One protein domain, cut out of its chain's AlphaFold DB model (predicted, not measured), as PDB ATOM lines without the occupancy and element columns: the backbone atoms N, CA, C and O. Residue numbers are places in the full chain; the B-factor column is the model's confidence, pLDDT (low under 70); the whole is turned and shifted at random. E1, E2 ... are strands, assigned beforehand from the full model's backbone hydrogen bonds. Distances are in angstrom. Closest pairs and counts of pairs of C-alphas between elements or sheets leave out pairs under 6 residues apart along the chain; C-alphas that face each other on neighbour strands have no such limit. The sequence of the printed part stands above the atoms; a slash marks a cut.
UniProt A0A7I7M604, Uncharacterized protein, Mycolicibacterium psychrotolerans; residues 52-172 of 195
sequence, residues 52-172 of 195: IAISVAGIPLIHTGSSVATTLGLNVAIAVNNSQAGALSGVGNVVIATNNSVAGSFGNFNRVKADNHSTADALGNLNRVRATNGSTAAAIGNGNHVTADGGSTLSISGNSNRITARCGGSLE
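AT A GLANCE: This is residues 52 to 172 of the 195 residues of an uncharacterized protein of Mycolicibacterium psychrotolerans (UniProt A0A7I7M604). The chain is wound in stacked, flattened turns, a short solenoid whose two long walls are two strand sheets face to face, their strands nearly aligned. An antiparallel hairpin, E1 and E2, closes one end of the stack, and at the other end residues 150 to 172, with no named element, carry the winding on past E12 and E11. The printed part has 121 residues with twelve named strands, E1 to E12 in order along the chain, and no named helix, and its class is all strand. The larger sheet is mixed, in the order E2, E1, E4, E6, E8, E10, E12, and the smaller is parallel throughout, in the order E3, E5, E7, E9, E11. The whole is compact, with a radius of gyration of the C-alphas of 13.2 A, and flat in outline, spanning 36 by 26 by 13 A.

HOW THE PARTS SIT: In the larger sheet, E1, residues 52 to 56, and E2, residues 59 to 64, form a hairpin at 179 degrees, with N 54 and O 62 2.8 A apart, within hydrogen-bond range. On the other side of E1 is E4, residues 76 to 80, antiparallel at 178 degrees, with N 53 and O 79 at 2.8 A. From E4 on the neighbours are parallel: E6, residues 94 to 98, stands at 3 degrees to E4, with N 78 and O 95 at 2.9 A. E8, residues 111 to 115, follows at 1 degree to E6, with N 96 and O 112 at 2.9 A. E10, residues 128 to 132, stands at 2 degrees to E8, with N 113 and O 129 at 2.9 A. The edge strand E12, residues 145 to 149, stands at 1 degree to E10, with N 146 and O 128 at 2.8 A. The smaller sheet begins at its edge strand E3, residues 68 to 71, parallel to E5, residues 84 to 89, at 13 degrees, with N 70 and O 85 at 2.9 A. E7, residues 102 to 108, stands at 14 degrees to E5, with N 86 and O 103 at 2.8 A. E9, residues 119 to 125, stands at 2 degrees to E7, with N 104 and O 120 at 2.9 A. The other edge strand, E11, residues 136 to 139, stands at 2 degrees to E9, with N 121 and O 137 at 2.9 A. The two sheets form a sandwich, two sheets face to face, with their facing parts 8.0 A centre to centre and their best planes 5 degrees apart. Across it, the closest C-alphas of E3 and E4 are those of Ala 69 and Ala 77, 5.2 A apart, and those of E8 and E9 are Ala 114 and Ala 120, also 5.2 A. Among the pairs that are apart are E2 and E12.

IN THESE COORDINATES: E1 begins at C-alpha 52, (-13.059, -20.770, -8.200). E7 and E9, the longest strands by residues, measure 18.9 A and 18.6 A from first to last C-alpha, and E5 measures 15.8 A. E7 begins at C-alpha 102, (-23.573, -18.115, -0.290), and E12 ends at C-alpha 149, (-32.147, -29.751, 2.483).

THE WHOLE: The two C-alphas farthest apart are those of Gly 65 and Ser 160, at 40.0 A. The printed part has no cut, and the links between successive named strands are tight. Short pairings, both parallel, join residues 136 to 137 of E11 with residues 153 to 154, and those with residues 170 to 171. The mean pLDDT of the printed part is 78.9, and residues 141 to 172 are under 70.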
ATOM      1  N   ILE A  52     -13.491 -20.309  -9.534       91.44
ATOM      2  CA  ILE A  52     -13.059 -20.770  -8.200       91.44
ATOM      3  C   ILE A  52     -12.364 -19.622  -7.460       91.44
ATOM      4  O   ILE A  52     -11.484 -18.971  -8.015       91.44
ATOM      5  N   ALA A  53     -12.661 -19.438  -6.175       92.62
ATOM      6  CA  ALA A  53     -11.851 -18.628  -5.274       92.62
ATOM      7  C   ALA A  53     -11.522 -19.366  -3.972       92.62
ATOM      8  O   ALA A  53     -12.338 -20.120  -3.439       92.62
ATOM      9  N   ILE A  54     -10.319 -19.134  -3.449       92.88
ATOM     10  CA  ILE A  54      -9.834 -19.658  -2.170       92.88
ATOM     11  C   ILE A  54      -9.104 -18.537  -1.437       92.88
ATOM     12  O   ILE A  54      -8.193 -17.922  -1.994       92.88
ATOM     13  N   SER A  55      -9.458 -18.315  -0.173       92.12
ATOM     14  CA  SER A  55      -8.750 -17.412   0.735       92.12
ATOM     15  C   SER A  55      -8.420 -18.130   2.043       92.12
ATOM     16  O   SER A  55      -9.229 -18.903   2.560       92.12
ATOM     17  N   VAL A  56      -7.213 -17.901   2.559       93.06
ATOM     18  CA  VAL A  56      -6.686 -18.507   3.786       93.06
ATOM     19  C   VAL A  56      -5.917 -17.449   4.570       93.06
ATOM     20  O   VAL A  56      -5.053 -16.780   4.011       93.06
ATOM     21  N   ALA A  57      -6.190 -17.316   5.868       92.19
ATOM     22  CA  ALA A  57      -5.479 -16.406   6.775       92.19
ATOM     23  C   ALA A  57      -5.470 -14.914   6.348       92.19
ATOM     24  O   ALA A  57      -4.534 -14.183   6.662       92.19
ATOM     25  N   GLY A  58      -6.491 -14.460   5.615       84.56
ATOM     26  CA  GLY A  58      -6.567 -13.129   4.994       84.56
ATOM     27  C   GLY A  58      -5.965 -13.039   3.586       84.56
ATOM     28  O   GLY A  58      -6.141 -12.029   2.909       84.56
ATOM     29  N   ILE A  59      -5.287 -14.085   3.115       87.81
ATOM     30  CA  ILE A  59      -4.559 -14.106   1.842       87.81
ATOM     31  C   ILE A  59      -5.427 -14.787   0.768       87.81
ATOM     32  O   ILE A  59      -5.833 -15.936   0.963       87.81
ATOM     33  N   PRO A  60      -5.742 -14.137  -0.367       89.50
ATOM     34  CA  PRO A  60      -6.323 -14.822  -1.520       89.50
ATOM     35  C   PRO A  60      -5.256 -15.710  -2.181       89.50
ATOM     36  O   PRO A  60      -4.190 -15.234  -2.558       89.50
ATOM     37  N   LEU A  61      -5.541 -17.008  -2.313       88.62
ATOM     38  CA  LEU A  61      -4.637 -17.997  -2.919       88.62
ATOM     39  C   LEU A  61      -5.034 -18.344  -4.358       88.62
ATOM     40  O   LEU A  61      -4.176 -18.619  -5.192       88.62
ATOM     41  N   ILE A  62      -6.339 -18.344  -4.645       86.81
ATOM     42  CA  ILE A  62      -6.912 -18.552  -5.979       86.81
ATOM     43  C   ILE A  62      -8.077 -17.575  -6.132       86.81
ATOM     44  O   ILE A  62      -8.868 -17.421  -5.202       86.81
ATOM     45  N   HIS A  63      -8.212 -16.954  -7.301       86.31
ATOM     46  CA  HIS A  63      -9.418 -16.233  -7.700       86.31
ATOM     47  C   HIS A  63      -9.560 -16.284  -9.226       86.31
ATOM     48  O   HIS A  63      -8.709 -15.779  -9.956       86.31
ATOM     49  N   THR A  64     -10.615 -16.939  -9.707       84.19
ATOM     50  CA  THR A  64     -10.978 -17.062 -11.122       84.19
ATOM     51  C   THR A  64     -12.494 -16.957 -11.278       84.19
ATOM     52  O   THR A  64     -13.252 -17.403 -10.413       84.19
ATOM     53  N   GLY A  65     -12.948 -16.394 -12.402       85.31
ATOM     54  CA  GLY A  65     -14.371 -16.195 -12.695       85.31
ATOM     55  C   GLY A  65     -15.108 -15.377 -11.625       85.31
ATOM     56  O   GLY A  65     -14.531 -14.512 -10.977       85.31
ATOM     57  N   SER A  66     -16.397 -15.659 -11.449       86.00
ATOM     58  CA  SER A  66     -17.313 -14.871 -10.608       86.00
ATOM     59  C   SER A  66     -17.374 -15.308  -9.135       86.00
ATOM     60  O   SER A  66     -18.275 -14.885  -8.415       86.00
ATOM     61  N   SER A  67     -16.495 -16.212  -8.688       89.44
ATOM     62  CA  SER A  67     -16.530 -16.739  -7.315       89.44
ATOM     63  C   SER A  67     -15.699 -15.878  -6.361       89.44
ATOM     64  O   SER A  67     -14.597 -15.453  -6.706       89.44
ATOM     65  N   VAL A  68     -16.196 -15.649  -5.143       92.31
ATOM     66  CA  VAL A  68     -15.558 -14.768  -4.145       92.31
ATOM     67  C   VAL A  68     -15.297 -15.531  -2.851       92.31
ATOM     68  O   VAL A  68     -16.224 -16.062  -2.246       92.31
ATOM     69  N   ALA A  69     -14.044 -15.569  -2.401       93.75
ATOM     70  CA  ALA A  69     -13.658 -16.160  -1.125       93.75
ATOM     71  C   ALA A  69     -12.892 -15.132  -0.290       93.75
ATOM     72  O   ALA A  69     -11.839 -14.656  -0.711       93.75
ATOM     73  N   THR A  70     -13.404 -14.824   0.899       92.31
ATOM     74  CA  THR A  70     -12.875 -13.779   1.784       92.31
ATOM     75  C   THR A  70     -12.645 -14.349   3.176       92.31
ATOM     76  O   THR A  70     -13.538 -14.963   3.764       92.31
ATOM     77  N   THR A  71     -11.461 -14.123   3.738       91.44
ATOM     78  CA  THR A  71     -11.154 -14.459   5.133       91.44
ATOM     79  C   THR A  71     -10.600 -13.247   5.871       91.44
ATOM     80  O   THR A  71      -9.930 -12.404   5.282       91.44
ATOM     81  N   LEU A  72     -10.876 -13.168   7.170       89.75
ATOM     82  CA  LEU A  72     -10.211 -12.285   8.126       89.75
ATOM     83  C   LEU A  72      -9.745 -13.147   9.303       89.75
ATOM     84  O   LEU A  72     -10.479 -14.035   9.730       89.75
ATOM     85  N   GLY A  73      -8.532 -12.917   9.811       88.69
ATOM     86  CA  GLY A  73      -7.914 -13.807  10.804       88.69
ATOM     87  C   GLY A  73      -7.560 -15.192  10.241       88.69
ATOM     88  O   GLY A  73      -7.644 -15.431   9.037       88.69
ATOM     89  N   LEU A  74      -7.142 -16.118  11.115       93.12
ATOM     90  CA  LEU A  74      -6.690 -17.470  10.748       93.12
ATOM     91  C   LEU A  74      -7.872 -18.388  10.379       93.12
ATOM     92  O   LEU A  74      -8.239 -19.289  11.131       93.12
ATOM     93  N   ASN A  75      -8.479 -18.128   9.224       94.06
ATOM     94  CA  ASN A  75      -9.667 -18.801   8.701       94.06
ATOM     95  C   ASN A  75      -9.442 -19.319   7.270       94.06
ATOM     96  O   ASN A  75      -8.458 -18.958   6.623       94.06
ATOM     97  N   VAL A  76     -10.368 -20.142   6.768       96.38
ATOM     98  CA  VAL A  76     -10.397 -20.658   5.388       96.38
ATOM     99  C   VAL A  76     -11.763 -20.383   4.756       96.38
ATOM    100  O   VAL A  76     -12.794 -20.731   5.335       96.38
ATOM    101  N   ALA A  77     -11.769 -19.824   3.547       94.25
ATOM    102  CA  ALA A  77     -12.952 -19.671   2.706       94.25
ATOM    103  C   ALA A  77     -12.699 -20.264   1.311       94.25
ATOM    104  O   ALA A  77     -11.641 -20.040   0.719       94.25
ATOM    105  N   ILE A  78     -13.668 -21.014   0.786       96.19
ATOM    106  CA  ILE A  78     -13.623 -21.647  -0.541       96.19
ATOM    107  C   ILE A  78     -14.956 -21.393  -1.246       96.19
ATOM    108  O   ILE A  78     -16.006 -21.796  -0.752       96.19
ATOM    109  N   ALA A  79     -14.914 -20.771  -2.418       94.00
ATOM    110  CA  ALA A  79     -16.084 -20.487  -3.238       94.00
ATOM    111  C   ALA A  79     -15.912 -21.060  -4.648       94.00
ATOM    112  O   ALA A  79     -14.855 -20.906  -5.257       94.00
ATOM    113  N   VAL A  80     -16.938 -21.726  -5.176       93.50
ATOM    114  CA  VAL A  80     -16.872 -22.411  -6.477       93.50
ATOM    115  C   VAL A  80     -18.158 -22.207  -7.273       93.50
ATOM    116  O   VAL A  80     -19.254 -22.403  -6.751       93.50
ATOM    117  N   ASN A  81     -18.024 -21.917  -8.568       91.44
ATOM    118  CA  ASN A  81     -19.114 -21.803  -9.534       91.44
ATOM    119  C   ASN A  81     -20.154 -20.727  -9.134       91.44
ATOM    120  O   ASN A  81     -21.218 -21.057  -8.618       91.44
ATOM    121  N   ASN A  82     -19.802 -19.448  -9.340       89.81
ATOM    122  CA  ASN A  82     -20.537 -18.223  -8.959       89.81
ATOM    123  C   ASN A  82     -20.977 -18.171  -7.485       89.81
ATOM    124  O   ASN A  82     -22.065 -17.690  -7.173       89.81
ATOM    125  N   SER A  83     -20.160 -18.702  -6.578       91.25
ATOM    126  CA  SER A  83     -20.496 -18.738  -5.150       91.25
ATOM    127  C   SER A  83     -19.724 -17.693  -4.349       91.25
ATOM    128  O   SER A  83     -18.722 -17.151  -4.820       91.25
ATOM    129  N   GLN A  84     -20.171 -17.426  -3.122       95.06
ATOM    130  CA  GLN A  84     -19.526 -16.488  -2.200       95.06
ATOM    131  C   GLN A  84     -19.289 -17.153  -0.840       95.06
ATOM    132  O   GLN A  84     -20.218 -17.700  -0.255       95.06
ATOM    133  N   ALA A  85     -18.058 -17.115  -0.332       94.00
ATOM    134  CA  ALA A  85     -17.674 -17.699   0.954       94.00
ATOM    135  C   ALA A  85     -16.928 -16.665   1.813       94.00
ATOM    136  O   ALA A  85     -15.868 -16.181   1.419       94.00
ATOM    137  N   GLY A  86     -17.459 -16.338   2.992       92.19
ATOM    138  CA  GLY A  86     -16.896 -15.341   3.904       92.19
ATOM    139  C   GLY A  86     -16.648 -15.890   5.307       92.19
ATOM    140  O   GLY A  86     -17.591 -16.248   6.004       92.19
ATOM    141  N   ALA A  87     -15.397 -15.897   5.769       90.50
ATOM    142  CA  ALA A  87     -15.045 -16.160   7.167       90.50
ATOM    143  C   ALA A  87     -14.504 -14.870   7.805       90.50
ATOM    144  O   ALA A  87     -13.305 -14.590   7.755       90.50
ATOM    145  N   LEU A  88     -15.414 -14.044   8.323       85.81
ATOM    146  CA  LEU A  88     -15.241 -12.591   8.458       85.81
ATOM    147  C   LEU A  88     -14.958 -12.112   9.893       85.81
ATOM    148  O   LEU A  88     -14.822 -10.914  10.124       85.81
ATOM    149  N   SER A  89     -14.855 -13.016  10.867       88.31
ATOM    150  CA  SER A  89     -14.401 -12.702  12.230       88.31
ATOM    151  C   SER A  89     -13.868 -13.958  12.925       88.31
ATOM    152  O   SER A  89     -14.236 -15.061  12.531       88.31
ATOM    153  N   GLY A  90     -13.032 -13.785  13.955       88.94
ATOM    154  CA  GLY A  90     -12.436 -14.853  14.773       88.94
ATOM    155  C   GLY A  90     -11.454 -15.772  14.032       88.94
ATOM    156  O   GLY A  90     -10.891 -15.390  13.007       88.94
ATOM    157  N   VAL A  91     -11.201 -16.967  14.575       91.56
ATOM    158  CA  VAL A  91     -10.180 -17.918  14.085       91.56
ATOM    159  C   VAL A  91     -10.688 -19.359  13.975       91.56
ATOM    160  O   VAL A  91     -11.600 -19.774  14.687       91.56
ATOM    161  N   GLY A  92     -10.056 -20.157  13.113       91.81
ATOM    162  CA  GLY A  92     -10.317 -21.588  12.940       91.81
ATOM    163  C   GLY A  92     -11.579 -21.935  12.142       91.81
ATOM    164  O   GLY A  92     -11.959 -23.107  12.098       91.81
ATOM    165  N   ASN A  93     -12.238 -20.952  11.525       93.38
ATOM    166  CA  ASN A  93     -13.423 -21.166  10.700       93.38
ATOM    167  C   ASN A  93     -13.068 -21.775   9.339       93.38
ATOM    168  O   ASN A  93     -12.065 -21.410   8.723       93.38
ATOM    169  N   VAL A  94     -13.950 -22.640   8.832       96.50
ATOM    170  CA  VAL A  94     -13.901 -23.180   7.466       96.50
ATOM    171  C   VAL A  94     -15.256 -22.958   6.799       96.50
ATOM    172  O   VAL A  94     -16.262 -23.513   7.243       96.50
ATOM    173  N   VAL A  95     -15.282 -22.154   5.739       95.25
ATOM    174  CA  VAL A  95     -16.504 -21.728   5.039       95.25
ATOM    175  C   VAL A  95     -16.426 -22.145   3.570       95.25
ATOM    176  O   VAL A  95     -15.440 -21.859   2.894       95.25
ATOM    177  N   ILE A  96     -17.443 -22.854   3.075       96.56
ATOM    178  CA  ILE A  96     -17.468 -23.422   1.721       96.56
ATOM    179  C   ILE A  96     -18.796 -23.086   1.036       96.56
ATOM    180  O   ILE A  96     -19.857 -23.410   1.562       96.56
ATOM    181  N   ALA A  97     -18.750 -22.506  -0.159       92.25
ATOM    182  CA  ALA A  97     -19.934 -22.236  -0.972       92.25
ATOM    183  C   ALA A  97     -19.749 -22.778  -2.397       92.25
ATOM    184  O   ALA A  97     -18.752 -22.468  -3.052       92.25
ATOM    185  N   THR A  98     -20.688 -23.591  -2.887       93.00
ATOM    186  CA  THR A  98     -20.598 -24.211  -4.220       93.00
ATOM    187  C   THR A  98     -21.892 -24.089  -5.026       93.00
ATOM    188  O   THR A  98     -22.985 -24.245  -4.494       93.00
ATOM    189  N   ASN A  99     -21.781 -23.874  -6.341       89.69
ATOM    190  CA  ASN A  99     -22.911 -23.826  -7.280       89.69
ATOM    191  C   ASN A  99     -23.963 -22.760  -6.913       89.69
ATOM    192  O   ASN A  99     -24.999 -23.077  -6.327       89.69
ATOM    193  N   ASN A 100     -23.685 -21.504  -7.280       89.94
ATOM    194  CA  ASN A 100     -24.551 -20.337  -7.082       89.94
ATOM    195  C   ASN A 100     -25.016 -20.160  -5.617       89.94
ATOM    196  O   ASN A 100     -26.171 -19.821  -5.372       89.94
ATOM    197  N   SER A 101     -24.141 -20.447  -4.645       89.00
ATOM    198  CA  SER A 101     -24.472 -20.471  -3.209       89.00
ATOM    199  C   SER A 101     -23.702 -19.418  -2.405       89.00
ATOM    200  O   SER A 101     -22.643 -18.951  -2.827       89.00
ATOM    201  N   VAL A 102     -24.198 -19.079  -1.214       92.94
ATOM    202  CA  VAL A 102     -23.573 -18.115  -0.290       92.94
ATOM    203  C   VAL A 102     -23.311 -18.780   1.061       92.94
ATOM    204  O   VAL A 102     -24.183 -19.455   1.598       92.94
ATOM    205  N   ALA A 103     -22.118 -18.601   1.628       91.75
ATOM    206  CA  ALA A 103     -21.790 -19.090   2.962       91.75
ATOM    207  C   ALA A 103     -21.026 -18.045   3.793       91.75
ATOM    208  O   ALA A 103     -20.033 -17.492   3.318       91.75
ATOM    209  N   GLY A 104     -21.444 -17.812   5.039       91.69
ATOM    210  CA  GLY A 104     -20.865 -16.812   5.941       91.69
ATOM    211  C   GLY A 104     -20.525 -17.350   7.335       91.69
ATOM    212  O   GLY A 104     -21.144 -18.283   7.849       91.69
ATOM    213  N   SER A 105     -19.519 -16.764   7.989       90.56
ATOM    214  CA  SER A 105     -19.220 -17.045   9.395       90.56
ATOM    215  C   SER A 105     -18.570 -15.880  10.144       90.56
ATOM    216  O   SER A 105     -17.661 -15.224   9.632       90.56
ATOM    217  N   PHE A 106     -19.007 -15.686  11.393       88.06
ATOM    218  CA  PHE A 106     -18.526 -14.673  12.330       88.06
ATOM    219  C   PHE A 106     -18.321 -15.279  13.732       88.06
ATOM    220  O   PHE A 106     -19.286 -15.525  14.454       88.06
ATOM    221  N   GLY A 107     -17.070 -15.494  14.146       87.81
ATOM    222  CA  GLY A 107     -16.714 -16.052  15.459       87.81
ATOM    223  C   GLY A 107     -15.650 -17.140  15.322       87.81
ATOM    224  O   GLY A 107     -14.818 -17.016  14.437       87.81
ATOM    225  N   ASN A 108     -15.598 -18.172  16.168       88.69
ATOM    226  CA  ASN A 108     -14.446 -19.093  16.181       88.69
ATOM    227  C   ASN A 108     -14.801 -20.562  15.905       88.69
ATOM    228  O   ASN A 108     -15.777 -21.090  16.431       88.69
ATOM    229  N   PHE A 109     -13.939 -21.265  15.168       91.31
ATOM    230  CA  PHE A 109     -13.991 -22.714  14.925       91.31
ATOM    231  C   PHE A 109     -15.275 -23.238  14.250       91.31
ATOM    232  O   PHE A 109     -15.624 -24.416  14.385       91.31
ATOM    233  N   ASN A 110     -15.977 -22.385  13.504       88.94
ATOM    234  CA  ASN A 110     -17.190 -22.756  12.780       88.94
ATOM    235  C   ASN A 110     -16.877 -23.545  11.493       88.94
ATOM    236  O   ASN A 110     -15.812 -23.409  10.890       88.94
ATOM    237  N   ARG A 111     -17.820 -24.373  11.033       93.00
ATOM    238  CA  ARG A 111     -17.738 -25.127   9.772       93.00
ATOM    239  C   ARG A 111     -19.032 -24.974   8.986       93.00
ATOM    240  O   ARG A 111     -20.038 -25.588   9.336       93.00
ATOM    241  N   VAL A 112     -18.993 -24.180   7.925       91.12
ATOM    242  CA  VAL A 112     -20.178 -23.749   7.176       91.12
ATOM    243  C   VAL A 112     -20.094 -24.257   5.739       91.12
ATOM    244  O   VAL A 112     -19.067 -24.070   5.087       91.12
ATOM    245  N   LYS A 113     -21.156 -24.900   5.235       92.94
ATOM    246  CA  LYS A 113     -21.279 -25.264   3.814       92.94
ATOM    247  C   LYS A 113     -22.639 -24.872   3.225       92.94
ATOM    248  O   LYS A 113     -23.664 -25.334   3.716       92.94
ATOM    249  N   ALA A 114     -22.632 -24.158   2.102       85.88
ATOM    250  CA  ALA A 114     -23.791 -23.983   1.223       85.88
ATOM    251  C   ALA A 114     -23.530 -24.613  -0.155       85.88
ATOM    252  O   ALA A 114     -22.414 -24.509  -0.671       85.88
ATOM    253  N   ASP A 115     -24.517 -25.295  -0.745       88.50
ATOM    254  CA  ASP A 115     -24.345 -25.968  -2.041       88.50
ATOM    255  C   ASP A 115     -25.647 -26.136  -2.836       88.50
ATOM    256  O   ASP A 115     -26.664 -26.562  -2.289       88.50
ATOM    257  N   ASN A 116     -25.580 -25.859  -4.141       85.44
ATOM    258  CA  ASN A 116     -26.704 -25.844  -5.080       85.44
ATOM    259  C   ASN A 116     -27.801 -24.833  -4.689       85.44
ATOM    260  O   ASN A 116     -28.835 -25.206  -4.129       85.44
ATOM    261  N   HIS A 117     -27.573 -23.562  -5.038       84.50
ATOM    262  CA  HIS A 117     -28.496 -22.434  -4.840       84.50
ATOM    263  C   HIS A 117     -28.921 -22.227  -3.373       84.50
ATOM    264  O   HIS A 117     -30.083 -21.947  -3.087       84.50
ATOM    265  N   SER A 118     -27.989 -22.413  -2.436       82.31
ATOM    266  CA  SER A 118     -28.250 -22.421  -0.991       82.31
ATOM    267  C   SER A 118     -27.534 -21.292  -0.245       82.31
ATOM    268  O   SER A 118     -26.515 -20.781  -0.712       82.31
ATOM    269  N   THR A 119     -28.017 -20.972   0.959       85.50
ATOM    270  CA  THR A 119     -27.405 -19.989   1.872       85.50
ATOM    271  C   THR A 119     -27.093 -20.633   3.224       85.50
ATOM    272  O   THR A 119     -27.945 -21.321   3.785       85.50
ATOM    273  N   ALA A 120     -25.888 -20.444   3.770       84.25
ATOM    274  CA  ALA A 120     -25.508 -21.004   5.071       84.25
ATOM    275  C   ALA A 120     -24.691 -20.024   5.928       84.25
ATOM    276  O   ALA A 120     -23.622 -19.603   5.504       84.25
ATOM    277  N   ASP A 121     -25.119 -19.735   7.157       86.69
ATOM    278  CA  ASP A 121     -24.486 -18.730   8.024       86.69
ATOM    279  C   ASP A 121     -24.247 -19.228   9.457       86.69
ATOM    280  O   ASP A 121     -25.045 -19.978  10.019       86.69
ATOM    281  N   ALA A 122     -23.146 -18.802  10.085       83.69
ATOM    282  CA  ALA A 122     -22.830 -19.154  11.473       83.69
ATOM    283  C   ALA A 122     -22.227 -17.992  12.275       83.69
ATOM    284  O   ALA A 122     -21.106 -17.557  11.996       83.69
ATOM    285  N   LEU A 123     -22.926 -17.559  13.326       83.44
ATOM    286  CA  LEU A 123     -22.477 -16.554  14.288       83.44
ATOM    287  C   LEU A 123     -22.161 -17.203  15.645       83.44
ATOM    288  O   LEU A 123     -22.893 -18.070  16.114       83.44
ATOM    289  N   GLY A 124     -21.087 -16.777  16.306       82.44
ATOM    290  CA  GLY A 124     -20.604 -17.395  17.546       82.44
ATOM    291  C   GLY A 124     -19.571 -18.498  17.284       82.44
ATOM    292  O   GLY A 124     -18.779 -18.377  16.352       82.44
ATOM    293  N   ASN A 125     -19.510 -19.539  18.119       83.25
ATOM    294  CA  ASN A 125     -18.370 -20.465  18.139       83.25
ATOM    295  C   ASN A 125     -18.746 -21.945  17.986       83.25
ATOM    296  O   ASN A 125     -19.783 -22.391  18.468       83.25
ATOM    297  N   LEU A 126     -17.833 -22.744  17.423       84.62
ATOM    298  CA  LEU A 126     -17.922 -24.210  17.315       84.62
ATOM    299  C   LEU A 126     -19.160 -24.710  16.540       84.62
ATOM    300  O   LEU A 126     -19.577 -25.857  16.696       84.62
ATOM    301  N   ASN A 127     -19.750 -23.865  15.695       81.62
ATOM    302  CA  ASN A 127     -20.982 -24.162  14.975       81.62
ATOM    303  C   ASN A 127     -20.696 -24.907  13.669       81.62
ATOM    304  O   ASN A 127     -19.926 -24.434  12.834       81.62
ATOM    305  N   ARG A 128     -21.364 -26.036  13.437       85.12
ATOM    306  CA  ARG A 128     -21.473 -26.659  12.115       85.12
ATOM    307  C   ARG A 128     -22.815 -26.301  11.488       85.12
ATOM    308  O   ARG A 128     -23.854 -26.511  12.106       85.12
ATOM    309  N   VAL A 129     -22.785 -25.809  10.254       81.50
ATOM    310  CA  VAL A 129     -23.974 -25.398   9.498       81.50
ATOM    311  C   VAL A 129     -23.873 -25.920   8.071       81.50
ATOM    312  O   VAL A 129     -22.826 -25.805   7.431       81.50
ATOM    313  N   ARG A 130     -24.959 -26.506   7.566       85.56
ATOM    314  CA  ARG A 130     -25.069 -26.941   6.173       85.56
ATOM    315  C   ARG A 130     -26.426 -26.575   5.582       85.56
ATOM    316  O   ARG A 130     -27.446 -26.932   6.164       85.56
ATOM    317  N   ALA A 131     -26.420 -26.005   4.385       76.88
ATOM    318  CA  ALA A 131     -27.584 -25.917   3.510       76.88
ATOM    319  C   ALA A 131     -27.285 -26.601   2.167       76.88
ATOM    320  O   ALA A 131     -26.199 -26.425   1.606       76.88
ATOM    321  N   THR A 132     -28.230 -27.396   1.663       81.25
ATOM    322  CA  THR A 132     -28.167 -27.976   0.315       81.25
ATOM    323  C   THR A 132     -29.486 -27.851  -0.451       81.25
ATOM    324  O   THR A 132     -30.566 -27.946   0.134       81.25
ATOM    325  N   ASN A 133     -29.403 -27.714  -1.778       79.94
ATOM    326  CA  ASN A 133     -30.539 -27.780  -2.708       79.94
ATOM    327  C   ASN A 133     -31.637 -26.738  -2.417       79.94
ATOM    328  O   ASN A 133     -32.725 -27.085  -1.948       79.94
ATOM    329  N   GLY A 134     -31.356 -25.460  -2.687       73.31
ATOM    330  CA  GLY A 134     -32.353 -24.389  -2.566       73.31
ATOM    331  C   GLY A 134     -32.843 -24.151  -1.133       73.31
ATOM    332  O   GLY A 134     -34.011 -23.833  -0.938       73.31
ATOM    333  N   SER A 135     -31.998 -24.393  -0.127       72.81
ATOM    334  CA  SER A 135     -32.322 -24.202   1.297       72.81
ATOM    335  C   SER A 135     -31.434 -23.152   1.975       72.81
ATOM    336  O   SER A 135     -30.341 -22.846   1.487       72.81
ATOM    337  N   THR A 136     -31.894 -22.641   3.118       77.44
ATOM    338  CA  THR A 136     -31.214 -21.642   3.949       77.44
ATOM    339  C   THR A 136     -31.023 -22.178   5.367       77.44
ATOM    340  O   THR A 136     -31.964 -22.687   5.974       77.44
ATOM    341  N   ALA A 137     -29.816 -22.051   5.922       70.88
ATOM    342  CA  ALA A 137     -29.496 -22.510   7.274       70.88
ATOM    343  C   ALA A 137     -28.613 -21.503   8.023       70.88
ATOM    344  O   ALA A 137     -27.478 -21.271   7.623       70.88
ATOM    345  N   ALA A 138     -29.087 -20.971   9.145       75.31
ATOM    346  CA  ALA A 138     -28.330 -20.102  10.039       75.31
ATOM    347  C   ALA A 138     -28.154 -20.742  11.428       75.31
ATOM    348  O   ALA A 138     -29.006 -21.502  11.888       75.31
ATOM    349  N   ALA A 139     -27.054 -20.415  12.110       70.81
ATOM    350  CA  ALA A 139     -26.815 -20.752  13.515       70.81
ATOM    351  C   ALA A 139     -26.240 -19.560  14.284       70.81
ATOM    352  O   ALA A 139     -25.454 -18.786  13.733       70.81
ATOM    353  N   ILE A 140     -26.573 -19.457  15.569       70.25
ATOM    354  CA  ILE A 140     -26.096 -18.414  16.484       70.25
ATOM    355  C   ILE A 140     -25.585 -19.068  17.789       70.25
ATOM    356  O   ILE A 140     -26.014 -20.152  18.182       70.25
ATOM    357  N   GLY A 141     -24.645 -18.438  18.491       66.75
ATOM    358  CA  GLY A 141     -24.173 -18.913  19.797       66.75
ATOM    359  C   GLY A 141     -23.130 -20.031  19.698       66.75
ATOM    360  O   GLY A 141     -22.249 -19.975  18.841       66.75
ATOM    361  N   ASN A 142     -23.172 -21.005  20.614       66.44
ATOM    362  CA  ASN A 142     -22.090 -21.976  20.807       66.44
ATOM    363  C   ASN A 142     -22.502 -23.431  20.500       66.44
ATOM    364  O   ASN A 142     -23.493 -23.942  21.030       66.44
ATOM    365  N   GLY A 143     -21.676 -24.128  19.715       55.84
ATOM    366  CA  GLY A 143     -21.712 -25.585  19.544       55.84
ATOM    367  C   GLY A 143     -22.843 -26.123  18.662       55.84
ATOM    368  O   GLY A 143     -23.340 -27.214  18.930       55.84
ATOM    369  N   ASN A 144     -23.288 -25.370  17.651       60.59
ATOM    370  CA  ASN A 144     -24.400 -25.762  16.774       60.59
ATOM    371  C   ASN A 144     -24.106 -26.906  15.795       60.59
ATOM    372  O   ASN A 144     -22.962 -27.155  15.418       60.59
ATOM    373  N   HIS A 145     -25.171 -27.572  15.335       55.81
ATOM    374  CA  HIS A 145     -25.115 -28.619  14.311       55.81
ATOM    375  C   HIS A 145     -26.339 -28.564  13.367       55.81
ATOM    376  O   HIS A 145     -27.161 -29.480  13.331       55.81
ATOM    377  N   VAL A 146     -26.477 -27.471  12.610       57.56
ATOM    378  CA  VAL A 146     -27.599 -27.229  11.683       57.56
ATOM    379  C   VAL A 146     -27.404 -27.978  10.358       57.56
ATOM    380  O   VAL A 146     -26.292 -28.068   9.829       57.56
ATOM    381  N   THR A 147     -28.484 -28.508   9.782       56.47
ATOM    382  CA  THR A 147     -28.508 -29.090   8.428       56.47
ATOM    383  C   THR A 147     -29.880 -28.887   7.785       56.47
ATOM    384  O   THR A 147     -30.874 -29.337   8.350       56.47
ATOM    385  N   ALA A 148     -29.925 -28.257   6.609       55.41
ATOM    386  CA  ALA A 148     -31.121 -28.059   5.790       55.41
ATOM    387  C   ALA A 148     -30.953 -28.657   4.379       55.41
ATOM    388  O   ALA A 148     -29.842 -28.750   3.852       55.41
ATOM    389  N   ASP A 149     -32.069 -29.080   3.785       56.03
ATOM    390  CA  ASP A 149     -32.147 -29.751   2.483       56.03
ATOM    391  C   ASP A 149     -33.516 -29.441   1.856       56.03
ATOM    392  O   ASP A 149     -34.533 -29.639   2.517       56.03
ATOM    393  N   GLY A 150     -33.577 -29.002   0.594       49.91
ATOM    394  CA  GLY A 150     -34.835 -28.878  -0.159       49.91
ATOM    395  C   GLY A 150     -35.809 -27.826   0.390       49.91
ATOM    396  O   GLY A 150     -36.700 -28.149   1.181       49.91
ATOM    397  N   GLY A 151     -35.649 -26.571  -0.044       48.81
ATOM    398  CA  GLY A 151     -36.639 -25.503   0.171       48.81
ATOM    399  C   GLY A 151     -36.920 -25.139   1.631       48.81
ATOM    400  O   GLY A 151     -38.010 -24.666   1.927       48.81
ATOM    401  N   SER A 152     -35.987 -25.420   2.546       55.84
ATOM    402  CA  SER A 152     -36.188 -25.236   3.991       55.84
ATOM    403  C   SER A 152     -35.398 -24.048   4.547       55.84
ATOM    404  O   SER A 152     -34.244 -23.870   4.156       55.84
ATOM    405  N   THR A 153     -35.977 -23.302   5.492       52.91
ATOM    406  CA  THR A 153     -35.319 -22.203   6.237       52.91
ATOM    407  C   THR A 153     -35.056 -22.620   7.687       52.91
ATOM    408  O   THR A 153     -35.891 -23.299   8.279       52.91
ATOM    409  N   LEU A 154     -33.926 -22.232   8.286       55.19
ATOM    410  CA  LEU A 154     -33.622 -22.492   9.703       55.19
ATOM    411  C   LEU A 154     -32.741 -21.391  10.319       55.19
ATOM    412  O   LEU A 154     -31.814 -20.922   9.663       55.19
ATOM    413  N   SER A 155     -32.987 -21.044  11.584       53.41
ATOM    414  CA  SER A 155     -32.118 -20.242  12.472       53.41
ATOM    415  C   SER A 155     -31.895 -20.983  13.810       53.41
ATOM    416  O   SER A 155     -32.303 -22.140  13.894       53.41
ATOM    417  N   ILE A 156     -31.286 -20.321  14.822       54.69
ATOM    418  CA  ILE A 156     -31.394 -20.509  16.308       54.69
ATOM    419  C   ILE A 156     -30.061 -20.424  17.098       54.69
ATOM    420  O   ILE A 156     -28.976 -20.622  16.555       54.69
ATOM    421  N   SER A 157     -30.166 -20.058  18.390       52.22
ATOM    422  CA  SER A 157     -29.085 -19.756  19.343       52.22
ATOM    423  C   SER A 157     -29.053 -20.661  20.594       52.22
ATOM    424  O   SER A 157     -30.094 -20.909  21.188       52.22
ATOM    425  N   GLY A 158     -27.858 -21.045  21.072       52.19
ATOM    426  CA  GLY A 158     -27.631 -21.469  22.477       52.19
ATOM    427  C   GLY A 158     -27.464 -22.977  22.757       52.19
ATOM    428  O   GLY A 158     -28.257 -23.783  22.303       52.19
ATOM    429  N   ASN A 159     -26.386 -23.327  23.478       48.34
ATOM    430  CA  ASN A 159     -25.888 -24.630  23.996       48.34
ATOM    431  C   ASN A 159     -26.695 -25.948  23.791       48.34
ATOM    432  O   ASN A 159     -27.900 -25.981  23.964       48.34
ATOM    433  N   SER A 160     -25.980 -27.078  23.601       48.81
ATOM    434  CA  SER A 160     -26.479 -28.479  23.434       48.81
ATOM    435  C   SER A 160     -27.130 -28.844  22.079       48.81
ATOM    436  O   SER A 160     -27.876 -29.816  21.963       48.81
ATOM    437  N   ASN A 161     -26.789 -28.095  21.029       50.06
ATOM    438  CA  ASN A 161     -27.535 -27.895  19.777       50.06
ATOM    439  C   ASN A 161     -27.687 -29.021  18.742       50.06
ATOM    440  O   ASN A 161     -26.714 -29.599  18.254       50.06
ATOM    441  N   ARG A 162     -28.951 -29.224  18.326       51.69
ATOM    442  CA  ARG A 162     -29.500 -30.268  17.431       51.69
ATOM    443  C   ARG A 162     -31.003 -29.943  17.182       51.69
ATOM    444  O   ARG A 162     -31.646 -29.709  18.195       51.69
ATOM    445  N   ILE A 163     -31.732 -29.920  16.043       52.41
ATOM    446  CA  ILE A 163     -31.570 -29.460  14.625       52.41
ATOM    447  C   ILE A 163     -31.356 -30.487  13.467       52.41
ATOM    448  O   ILE A 163     -30.296 -31.097  13.428       52.41
ATOM    449  N   THR A 164     -32.308 -30.578  12.495       54.53
ATOM    450  CA  THR A 164     -32.183 -30.958  11.037       54.53
ATOM    451  C   THR A 164     -33.483 -30.595  10.259       54.53
ATOM    452  O   THR A 164     -34.552 -30.613  10.856       54.53
ATOM    453  N   ALA A 165     -33.442 -30.356   8.936       48.84
ATOM    454  CA  ALA A 165     -34.615 -30.256   8.040       48.84
ATOM    455  C   ALA A 165     -34.463 -31.055   6.719       48.84
ATOM    456  O   ALA A 165     -33.341 -31.355   6.309       48.84
ATOM    457  N   ARG A 166     -35.590 -31.372   6.048       54.84
ATOM    458  CA  ARG A 166     -35.676 -31.850   4.648       54.84
ATOM    459  C   ARG A 166     -37.012 -31.484   3.989       54.84
ATOM    460  O   ARG A 166     -38.043 -31.687   4.615       54.84
ATOM    461  N   CYS A 167     -36.970 -31.086   2.716       51.34
ATOM    462  CA  CYS A 167     -38.057 -31.161   1.727       51.34
ATOM    463  C   CYS A 167     -39.414 -30.593   2.185       51.34
ATOM    464  O   CYS A 167     -40.418 -31.302   2.183       51.34
ATOM    465  N   GLY A 168     -39.429 -29.302   2.540       48.41
ATOM    466  CA  GLY A 168     -40.630 -28.573   2.979       48.41
ATOM    467  C   GLY A 168     -40.621 -28.121   4.446       48.41
ATOM    468  O   GLY A 168     -41.687 -27.934   5.026       48.41
ATOM    469  N   GLY A 169     -39.447 -27.988   5.072       49.88
ATOM    470  CA  GLY A 169     -39.324 -27.560   6.471       49.88
ATOM    471  C   GLY A 169     -39.218 -26.042   6.663       49.88
ATOM    472  O   GLY A 169     -38.862 -25.308   5.748       49.88
ATOM    473  N   SER A 170     -39.442 -25.571   7.889       48.78
ATOM    474  CA  SER A 170     -39.028 -24.235   8.337       48.78
ATOM    475  C   SER A 170     -38.799 -24.222   9.852       48.78
ATOM    476  O   SER A 170     -39.446 -24.990  10.568       48.78
ATOM    477  N   LEU A 171     -37.897 -23.364  10.337       49.75
ATOM    478  CA  LEU A 171     -37.874 -22.875  11.720       49.75
ATOM    479  C   LEU A 171     -37.086 -21.555  11.820       49.75
ATOM    480  O   LEU A 171     -35.861 -21.533  11.960       49.75
ATOM    481  N   GLU A 172     -37.813 -20.450  11.707       49.62
ATOM    482  CA  GLU A 172     -37.324 -19.092  11.965       49.62
ATOM    483  C   GLU A 172     -37.503 -18.719  13.456       49.62
ATOM    484  O   GLU A 172     -38.126 -19.465  14.210       49.62
TER     485      GLU A 172